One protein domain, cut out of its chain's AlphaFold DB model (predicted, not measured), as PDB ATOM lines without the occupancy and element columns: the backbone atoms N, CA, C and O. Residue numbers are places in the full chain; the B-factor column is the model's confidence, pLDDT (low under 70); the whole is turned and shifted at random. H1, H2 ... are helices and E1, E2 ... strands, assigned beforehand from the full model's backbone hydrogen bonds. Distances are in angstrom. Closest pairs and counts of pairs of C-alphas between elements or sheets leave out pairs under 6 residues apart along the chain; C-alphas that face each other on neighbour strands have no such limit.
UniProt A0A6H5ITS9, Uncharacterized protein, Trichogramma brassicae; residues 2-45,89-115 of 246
ATOM      1  N   PHE A   2      35.216  17.919  11.878       50.75
ATOM      2  CA  PHE A   2      34.924  18.503  13.195       50.75
ATOM      3  C   PHE A   2      35.909  17.936  14.229       50.75
ATOM      4  O   PHE A   2      36.215  16.749  14.181       50.75
ATOM      5  N   ILE A   3      36.460  18.772  15.116       48.62
ATOM      6  CA  ILE A   3      37.314  18.307  16.224       48.62
ATOM      7  C   ILE A   3      36.366  18.028  17.391       48.62
ATOM      8  O   ILE A   3      35.819  18.954  17.986       48.62
ATOM      9  N   GLY A   4      36.080  16.746  17.620       40.31
ATOM     10  CA  GLY A   4      35.021  16.290  18.513       40.31
ATOM     11  C   GLY A   4      35.350  16.508  19.986       40.31
ATOM     12  O   GLY A   4      36.095  15.737  20.575       40.31
ATOM     13  N   PHE A   5      34.717  17.507  20.595       40.56
ATOM     14  CA  PHE A   5      34.357  17.450  22.009       40.56
ATOM     15  C   PHE A   5      32.864  17.138  22.072       40.56
ATOM     16  O   PHE A   5      32.030  18.041  21.999       40.56
ATOM     17  N   PHE A   6      32.522  15.851  22.157       44.59
ATOM     18  CA  PHE A   6      31.156  15.410  22.430       44.59
ATOM     19  C   PHE A   6      30.852  15.707  23.900       44.59
ATOM     20  O   PHE A   6      31.059  14.872  24.773       44.59
ATOM     21  N   ASN A   7      30.401  16.927  24.195       39.84
ATOM     22  CA  ASN A   7      29.679  17.144  25.442       39.84
ATOM     23  C   ASN A   7      28.306  16.493  25.265       39.84
ATOM     24  O   ASN A   7      27.440  17.013  24.561       39.84
ATOM     25  N   VAL A   8      28.194  15.297  25.838       39.03
ATOM     26  CA  VAL A   8      26.988  14.479  25.926       39.03
ATOM     27  C   VAL A   8      25.880  15.325  26.542       39.03
ATOM     28  O   VAL A   8      26.013  15.814  27.662       39.03
ATOM     29  N   ILE A   9      24.794  15.516  25.805       46.97
ATOM     30  CA  ILE A   9      23.571  16.105  26.338       46.97
ATOM     31  C   ILE A   9      22.583  14.969  26.572       46.97
ATOM     32  O   ILE A   9      22.352  14.122  25.712       46.97
ATOM     33  N   PHE A  10      22.061  15.005  27.793       49.06
ATOM     34  CA  PHE A  10      20.996  14.223  28.393       49.06
ATOM     35  C   PHE A  10      20.050  13.532  27.405       49.06
ATOM     36  O   PHE A  10      19.230  14.166  26.743       49.06
ATOM     37  N   LEU A  11      20.100  12.201  27.419       48.53
ATOM     38  CA  LEU A  11      18.953  11.372  27.090       48.53
ATOM     39  C   LEU A  11      17.950  11.512  28.239       48.53
ATOM     40  O   LEU A  11      18.078  10.845  29.263       48.53
ATOM     41  N   VAL A  12      16.963  12.394  28.096       54.91
ATOM     42  CA  VAL A  12      15.765  12.307  28.935       54.91
ATOM     43  C   VAL A  12      14.884  11.235  28.304       54.91
ATOM     44  O   VAL A  12      14.003  11.534  27.503       54.91
ATOM     45  N   TYR A  13      15.189   9.974  28.607       53.94
ATOM     46  CA  TYR A  13      14.221   8.899  28.438       53.94
ATOM     47  C   TYR A  13      13.268   8.973  29.620       53.94
ATOM     48  O   TYR A  13      13.604   8.589  30.741       53.94
ATOM     49  N   ASP A  14      12.087   9.514  29.371       61.75
ATOM     50  CA  ASP A  14      10.959   9.275  30.249       61.75
ATOM     51  C   ASP A  14      10.570   7.805  30.071       61.75
ATOM     52  O   ASP A  14      10.223   7.386  28.972       61.75
ATOM     53  N   GLN A  15      10.666   7.001  31.131       62.62
ATOM     54  CA  GLN A  15      10.361   5.564  31.075       62.62
ATOM     55  C   GLN A  15       8.921   5.282  30.622       62.62
ATOM     56  O   GLN A  15       8.603   4.158  30.239       62.62
ATOM     57  N   THR A  16       8.047   6.290  30.665       64.19
ATOM     58  CA  THR A  16       6.660   6.183  30.210       64.19
ATOM     59  C   THR A  16       6.480   6.472  28.720       64.19
ATOM     60  O   THR A  16       5.432   6.146  28.165       64.19
ATOM     61  N   ASN A  17       7.492   7.041  28.058       69.12
ATOM     62  CA  ASN A  17       7.422   7.465  26.668       69.12
ATOM     63  C   ASN A  17       8.525   6.795  25.842       69.12
ATOM     64  O   ASN A  17       9.716   6.972  26.078       69.12
ATOM     65  N   THR A  18       8.126   6.082  24.791       76.62
ATOM     66  CA  THR A  18       9.050   5.521  23.792       76.62
ATOM     67  C   THR A  18       9.693   6.598  22.921       76.62
ATOM     68  O   THR A  18      10.540   6.291  22.097       76.62
ATOM     69  N   PHE A  19       9.313   7.864  23.079       80.81
ATOM     70  CA  PHE A  19       9.833   8.984  22.309       80.81
ATOM     71  C   PHE A  19      10.821   9.810  23.133       80.81
ATOM     72  O   PHE A  19      10.494  10.287  24.221       80.81
ATOM     73  N   GLY A  20      12.010  10.036  22.576       81.06
ATOM     74  CA  GLY A  20      13.043  10.887  23.152       81.06
ATOM     75  C   GLY A  20      13.445  12.015  22.204       81.06
ATOM     76  O   GLY A  20      13.422  11.876  20.980       81.06
ATOM     77  N   SER A  21      13.871  13.145  22.773       80.56
ATOM     78  CA  SER A  21      14.578  14.188  22.022       80.56
ATOM     79  C   SER A  21      15.935  14.445  22.653       80.56
ATOM     80  O   SER A  21      16.016  14.628  23.867       80.56
ATOM     81  N   SER A  22      16.975  14.518  21.833       78.56
ATOM     82  CA  SER A  22      18.315  14.925  22.245       78.56
ATOM     83  C   SER A  22      18.715  16.201  21.509       78.56
ATOM     84  O   SER A  22      18.349  16.437  20.358       78.56
ATOM     85  N   CYS A  23      19.452  17.065  22.200       81.44
ATOM     86  CA  CYS A  23      20.029  18.279  21.633       81.44
ATOM     87  C   CYS A  23      21.546  18.152  21.717       81.44
ATOM     88  O   CYS A  23      22.036  17.696  22.726       81.44
ATOM     89  N   TYR A  24      22.317  18.580  20.730       81.00
ATOM     90  CA  TYR A  24      23.776  18.538  20.730       81.00
ATOM     91  C   TYR A  24      24.307  19.933  20.442       81.00
ATOM     92  O   TYR A  24      23.754  20.653  19.611       81.00
ATOM     93  N   ARG A  25      25.408  20.310  21.095       83.31
ATOM     94  CA  ARG A  25      26.157  21.524  20.762       83.31
ATOM     95  C   ARG A  25      27.507  21.130  20.181       83.31
ATOM     96  O   ARG A  25      28.394  20.689  20.908       83.31
ATOM     97  N   LEU A  26      27.663  21.317  18.879       83.62
ATOM     98  CA  LEU A  26      28.883  21.024  18.137       83.62
ATOM     99  C   LEU A  26      29.691  22.315  17.976       83.62
ATOM    100  O   LEU A  26      29.142  23.343  17.593       83.62
ATOM    101  N   LYS A  27      30.997  22.282  18.255       85.19
ATOM    102  CA  LYS A  27      31.902  23.410  17.988       85.19
ATOM    103  C   LYS A  27      32.679  23.144  16.701       85.19
ATOM    104  O   LYS A  27      33.299  22.090  16.547       85.19
ATOM    105  N   THR A  28      32.648  24.077  15.758       82.25
ATOM    106  CA  THR A  28      33.410  23.992  14.509       82.25
ATOM    107  C   THR A  28      34.898  24.256  14.766       82.25
ATOM    108  O   THR A  28      35.284  24.833  15.784       82.25
ATOM    109  N   LYS A  29      35.756  23.905  13.797       83.44
ATOM    110  CA  LYS A  29      37.181  24.293  13.821       83.44
ATOM    111  C   LYS A  29      37.384  25.812  13.861       83.44
ATOM    112  O   LYS A  29      38.382  26.271  14.396       83.44
ATOM    113  N   THR A  30      36.437  26.578  13.316       87.56
ATOM    114  CA  THR A  30      36.450  28.048  13.326       87.56
ATOM    115  C   THR A  30      35.976  28.641  14.654       87.56
ATOM    116  O   THR A  30      36.021  29.852  14.830       87.56
ATOM    117  N   GLY A  31      35.534  27.810  15.603       86.44
ATOM    118  CA  GLY A  31      35.044  28.243  16.908       86.44
ATOM    119  C   GLY A  31      33.555  28.590  16.949       86.44
ATOM    120  O   GLY A  31      33.050  28.858  18.037       86.44
ATOM    121  N   ALA A  32      32.855  28.533  15.812       82.50
ATOM    122  CA  ALA A  32      31.406  28.682  15.744       82.50
ATOM    123  C   ALA A  32      30.698  27.484  16.394       82.50
ATOM    124  O   ALA A  32      31.239  26.377  16.442       82.50
ATOM    125  N   PHE A  33      29.482  27.698  16.884       82.56
ATOM    126  CA  PHE A  33      28.651  26.636  17.440       82.56
ATOM    127  C   PHE A  33      27.524  26.280  16.476       82.56
ATOM    128  O   PHE A  33      26.937  27.159  15.855       82.56
ATOM    129  N   ILE A  34      27.233  24.988  16.378       83.75
ATOM    130  CA  ILE A  34      26.084  24.432  15.668       83.75
ATOM    131  C   ILE A  34      25.265  23.667  16.697       83.75
ATOM    132  O   ILE A  34      25.807  22.845  17.443       83.75
ATOM    133  N   TYR A  35      23.970  23.938  16.738       82.62
ATOM    134  CA  TYR A  35      23.041  23.253  17.622       82.62
ATOM    135  C   TYR A  35      22.223  22.265  16.797       82.62
ATOM    136  O   TYR A  35      21.545  22.657  15.850       82.62
ATOM    137  N   LEU A  36      22.304  20.984  17.145       82.50
ATOM    138  CA  LEU A  36      21.578  19.914  16.469       82.50
ATOM    139  C   LEU A  36      20.513  19.363  17.406       82.50
ATOM    140  O   LEU A  36      20.822  19.036  18.544       82.50
ATOM    141  N   ARG A  37      19.278  19.221  16.940       82.19
ATOM    142  CA  ARG A  37      18.221  18.532  17.679       82.19
ATOM    143  C   ARG A  37      17.822  17.286  16.911       82.19
ATOM    144  O   ARG A  37      17.522  17.384  15.726       82.19
ATOM    145  N   THR A  38      17.824  16.139  17.573       82.62
ATOM    146  CA  THR A  38      17.341  14.881  17.001       82.62
ATOM    147  C   THR A  38      16.193  14.340  17.833       82.62
ATOM    148  O   THR A  38      16.154  14.503  19.054       82.62
ATOM    149  N   PHE A  39      15.261  13.689  17.154       82.94
ATOM    150  CA  PHE A  39      14.129  13.004  17.754       82.94
ATOM    151  C   PHE A  39      14.235  11.529  17.395       82.94
ATOM    152  O   PHE A  39      14.561  11.203  16.254       82.94
ATOM    153  N   GLY A  40      13.992  10.655  18.361       82.62
ATOM    154  CA  GLY A  40      14.080   9.214  18.167       82.62
ATOM    155  C   GLY A  40      12.973   8.493  18.915       82.62
ATOM    156  O   GLY A  40      12.488   8.979  19.939       82.62
ATOM    157  N   TYR A  41      12.594   7.331  18.394       81.00
ATOM    158  CA  TYR A  41      11.717   6.393  19.074       81.00
ATOM    159  C   TYR A  41      12.539   5.181  19.506       81.00
ATOM    160  O   TYR A  41      13.324   4.648  18.723       81.00
ATOM    161  N   LEU A  42      12.374   4.763  20.754       79.62
ATOM    162  CA  LEU A  42      12.842   3.485  21.252       79.62
ATOM    163  C   LEU A  42      11.701   2.487  21.099       79.62
ATOM    164  O   LEU A  42      10.740   2.491  21.867       79.62
ATOM    165  N   GLU A  43      11.802   1.641  20.084       79.12
ATOM    166  CA  GLU A  43      10.902   0.508  19.932       79.12
ATOM    167  C   GLU A  43      11.324  -0.576  20.924       79.12
ATOM    168  O   GLU A  43      12.384  -1.187  20.791       79.12
ATOM    169  N   TYR A  44      10.516  -0.777  21.963       74.56
ATOM    170  CA  TYR A  44      10.705  -1.885  22.886       74.56
ATOM    171  C   TYR A  44       9.916  -3.085  22.368       74.56
ATOM    172  O   TYR A  44       8.684  -3.075  22.377       74.56
ATOM    173  N   ASP A  45      10.614  -4.116  21.899       80.81
ATOM    174  CA  ASP A  45       9.957  -5.366  21.542       80.81
ATOM    175  C   ASP A  45       9.642  -6.154  22.819       80.81
ATOM    176  O   ASP A  45      10.494  -6.832  23.400       80.81
ATOM    177  N   THR A  89      13.513  26.407  34.526       63.88
ATOM    178  CA  THR A  89      13.783  27.641  33.818       63.88
ATOM    179  C   THR A  89      14.942  27.511  32.840       63.88
ATOM    180  O   THR A  89      14.796  28.024  31.740       63.88
ATOM    181  N   GLU A  90      16.054  26.831  33.140       68.19
ATOM    182  CA  GLU A  90      17.147  26.697  32.153       68.19
ATOM    183  C   GLU A  90      16.814  25.723  31.021       68.19
ATOM    184  O   GLU A  90      17.045  26.037  29.855       68.19
ATOM    185  N   LEU A  91      16.205  24.581  31.343       57.78
ATOM    186  CA  LEU A  91      15.766  23.609  30.340       57.78
ATOM    187  C   LEU A  91      14.588  24.137  29.516       57.78
ATOM    188  O   LEU A  91      14.587  23.995  28.296       57.78
ATOM    189  N   MET A  92      13.629  24.820  30.142       67.25
ATOM    190  CA  MET A  92      12.546  25.528  29.457       67.25
ATOM    191  C   MET A  92      13.103  26.644  28.578       67.25
ATOM    192  O   MET A  92      12.677  26.761  27.435       67.25
ATOM    193  N   LYS A  93      14.088  27.421  29.055       72.69
ATOM    194  CA  LYS A  93      14.784  28.418  28.227       72.69
ATOM    195  C   LYS A  93      15.434  27.740  27.030       72.69
ATOM    196  O   LYS A  93      15.177  28.158  25.913       72.69
ATOM    197  N   ALA A  94      16.206  26.674  27.228       62.06
ATOM    198  CA  ALA A  94      16.833  25.940  26.132       62.06
ATOM    199  C   ALA A  94      15.798  25.362  25.153       62.06
ATOM    200  O   ALA A  94      16.023  25.386  23.948       62.06
ATOM    201  N   CYS A  95      14.649  24.895  25.647       61.44
ATOM    202  CA  CYS A  95      13.565  24.365  24.826       61.44
ATOM    203  C   CYS A  95      12.882  25.473  24.007       61.44
ATOM    204  O   CYS A  95      12.712  25.304  22.800       61.44
ATOM    205  N   ILE A  96      12.564  26.617  24.626       73.00
ATOM    206  CA  ILE A  96      12.029  27.810  23.950       73.00
ATOM    207  C   ILE A  96      13.028  28.298  22.898       73.00
ATOM    208  O   ILE A  96      12.672  28.388  21.729       73.00
ATOM    209  N   TYR A  97      14.295  28.487  23.275       74.44
ATOM    210  CA  TYR A  97      15.343  28.889  22.340       74.44
ATOM    211  C   TYR A  97      15.500  27.879  21.204       74.44
ATOM    212  O   TYR A  97      15.626  28.290  20.060       74.44
ATOM    213  N   SER A  98      15.420  26.569  21.473       69.50
ATOM    214  CA  SER A  98      15.543  25.546  20.426       69.50
ATOM    215  C   SER A  98      14.438  25.606  19.374       69.50
ATOM    216  O   SER A  98      14.682  25.206  18.239       69.50
ATOM    217  N   LYS A  99      13.244  26.100  19.730       74.06
ATOM    218  CA  LYS A  99      12.139  26.293  18.779       74.06
ATOM    219  C   LYS A  99      12.368  27.486  17.855       74.06
ATOM    220  O   LYS A  99      11.809  27.513  16.768       74.06
ATOM    221  N   GLU A 100      13.169  28.447  18.295       84.69
ATOM    222  CA  GLU A 100      13.493  29.666  17.554       84.69
ATOM    223  C   GLU A 100      14.850  29.578  16.845       84.69
ATOM    224  O   GLU A 100      15.256  30.514  16.156       84.69
ATOM    225  N   LEU A 101      15.575  28.464  16.999       75.50
ATOM    226  CA  LEU A 101      16.829  28.269  16.288       75.50
ATOM    227  C   LEU A 101      16.558  28.060  14.793       75.50
ATOM    228  O   LEU A 101      15.705  27.245  14.435       75.50
ATOM    229  N   PRO A 102      17.316  28.734  13.913       78.75
ATOM    230  CA  PRO A 102      17.205  28.504  12.483       78.75
ATOM    231  C   PRO A 102      17.596  27.057  12.144       78.75
ATOM    232  O   PRO A 102      18.375  26.445  12.891       78.75
ATOM    233  N   PRO A 103      17.108  26.498  11.024       79.25
ATOM    234  CA  PRO A 103      17.495  25.172  10.560       79.25
ATOM    235  C   PRO A 103      19.016  24.972  10.581       79.25
ATOM    236  O   PRO A 103      19.789  25.894  10.311       79.25
ATOM    237  N   ALA A 104      19.469  23.751  10.880       70.19
ATOM    238  CA  ALA A 104      20.900  23.449  10.970       70.19
ATOM    239  C   ALA A 104      21.660  23.803   9.674       70.19
ATOM    240  O   ALA A 104      22.815  24.228   9.730       70.19
ATOM    241  N   SER A 105      20.998  23.693   8.518       72.69
ATOM    242  CA  SER A 105      21.509  24.126   7.212       72.69
ATOM    243  C   SER A 105      21.796  25.632   7.162       72.69
ATOM    244  O   SER A 105      22.849  26.051   6.675       72.69
ATOM    245  N   GLU A 106      20.915  26.460   7.718       80.81
ATOM    246  CA  GLU A 106      21.112  27.906   7.796       80.81
ATOM    247  C   GLU A 106      22.216  28.283   8.782       80.81
ATOM    248  O   GLU A 106      23.055  29.127   8.454       80.81
ATOM    249  N   GLN A 107      22.271  27.623   9.945       81.88
ATOM    250  CA  GLN A 107      23.358  27.804  10.917       81.88
ATOM    251  C   GLN A 107      24.718  27.475  10.284       81.88
ATOM    252  O   GLN A 107      25.681  28.232  10.425       81.88
ATOM    253  N   ALA A 108      24.794  26.371   9.534       74.31
ATOM    254  CA  ALA A 108      25.996  25.957   8.821       74.31
ATOM    255  C   ALA A 108      26.408  26.997   7.766       74.31
ATOM    256  O   ALA A 108      27.569  27.418   7.735       74.31
ATOM    257  N   ARG A 109      25.454  27.488   6.966       79.12
ATOM    258  CA  ARG A 109      25.706  28.531   5.963       79.12
ATOM    259  C   ARG A 109      26.228  29.823   6.597       79.12
ATOM    260  O   ARG A 109      27.196  30.391   6.095       79.12
ATOM    261  N   GLN A 110      25.632  30.266   7.708       84.31
ATOM    262  CA  GLN A 110      26.097  31.443   8.460       84.31
ATOM    263  C   GLN A 110      27.512  31.250   9.022       84.31
ATOM    264  O   GLN A 110      28.308  32.186   9.027       84.31
ATOM    265  N   ALA A 111      27.859  30.027   9.425       76.69
ATOM    266  CA  ALA A 111      29.203  29.669   9.871       76.69
ATOM    267  C   ALA A 111      30.229  29.520   8.724       76.69
ATOM    268  O   ALA A 111      31.372  29.127   8.971       76.69
ATOM    269  N   GLY A 112      29.845  29.812   7.473       83.75
ATOM    270  CA  GLY A 112      30.703  29.674   6.293       83.75
ATOM    271  C   GLY A 112      30.864  28.230   5.806       83.75
ATOM    272  O   GLY A 112      31.743  27.950   4.991       83.75
ATOM    273  N   ILE A 113      30.031  27.305   6.287       77.19
ATOM    274  CA  ILE A 113      30.001  25.909   5.846       77.19
ATOM    275  C   ILE A 113      29.043  25.836   4.657       77.19
ATOM    276  O   ILE A 113      27.839  25.666   4.808       77.19
ATOM    277  N   MET A 114      29.591  26.049   3.463       76.44
ATOM    278  CA  MET A 114      28.798  26.241   2.243       76.44
ATOM    279  C   MET A 114      28.262  24.932   1.653       76.44
ATOM    280  O   MET A 114      27.281  24.972   0.921       76.44
ATOM    281  N   GLN A 115      28.884  23.787   1.954       68.25
ATOM    282  CA  GLN A 115      28.471  22.470   1.464       68.25
ATOM    283  C   GLN A 115      28.861  21.412   2.500       68.25
ATOM    284  O   GLN A 115      30.044  21.154   2.729       68.25
TER     285      GLN A 115
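What this domain is: This is residues 2 to 45 and 89 to 115 of the 246 residues of an uncharacterized protein of Trichogramma brassicae (UniProt A0A6H5ITS9). One long two-stranded hairpin, E1 and E2, makes the long axis of this loosely built domain, with two helices on the E2 side: H2 beside E2 near the hairpin's turn, and H1 standing off one face, coming near E2 at Ser 98. A long stretch with no named element, residues 2 to 18, runs back along the hairpin from near its turn to the beginning of E1, and residues 42 to 45 carry on beyond E2 at the end away from the turn. The printed part has 71 residues, with two named strands and two named helices in the order E1, E2, H1, H2; the sheet E1 - E2 is antiparallel, and the class is mixed, helices and strands. The whole is loose, with a radius of gyration of the C-alphas of 14.2 A and spans of 42 by 28 by 20 A.

Where its parts are: Strand E1 is residues 19 to 27, 26.7 A from first to last C-alpha, and begins with C-alpha 19 at (9.833, 8.984, 22.309). Strand E2 is residues 33 to 41, 26.4 A long by the same measure, from C-alpha 33 at (28.651, 26.636, 17.440). Helix H1 is residues 89 to 100, 16.4 A long. Helix H2 is residues 104 to 110, 9.9 A long, and ends with C-alpha 110 at (26.097, 31.443, 8.460).

How they stand to each other: E1 and E2 form a hairpin, antiparallel with 162 degrees between their directions. C-alphas 23 and 37 face each other at 4.4 A. N 24 and O 36 are within hydrogen-bond range at 2.7 A, and so are N 36 and O 24 at 2.9 A. The closest C-alphas of E2 and H2 are those of Ile 34 and Gln 107, 6.4 A apart. Those of E2 and H1 are Arg 37 and Ser 98, 8.0 A apart. E1 is apart from H1 and from H2, and H1 and H2 are apart from each other. In H1 and H2 every O i to N i+4 pair is within hydrogen-bond range.

The domain as a whole: The two C-alphas farthest apart are those of Asp 45 and Gly 112, at 43.5 A. Residues 46 to 88 are cut out, and C-alphas 45 and 89 are 35.4 A apart across the cut. The links E1 to E2 and H1 to H2 are tight, with 5 and 3 residues; the link E2 to H1 is the link across the cut. The mean pLDDT of the printed part is 71.7, and 24 residues are under 70: 2 to 17, 89 to 92, 94 to 95, 98 and 115.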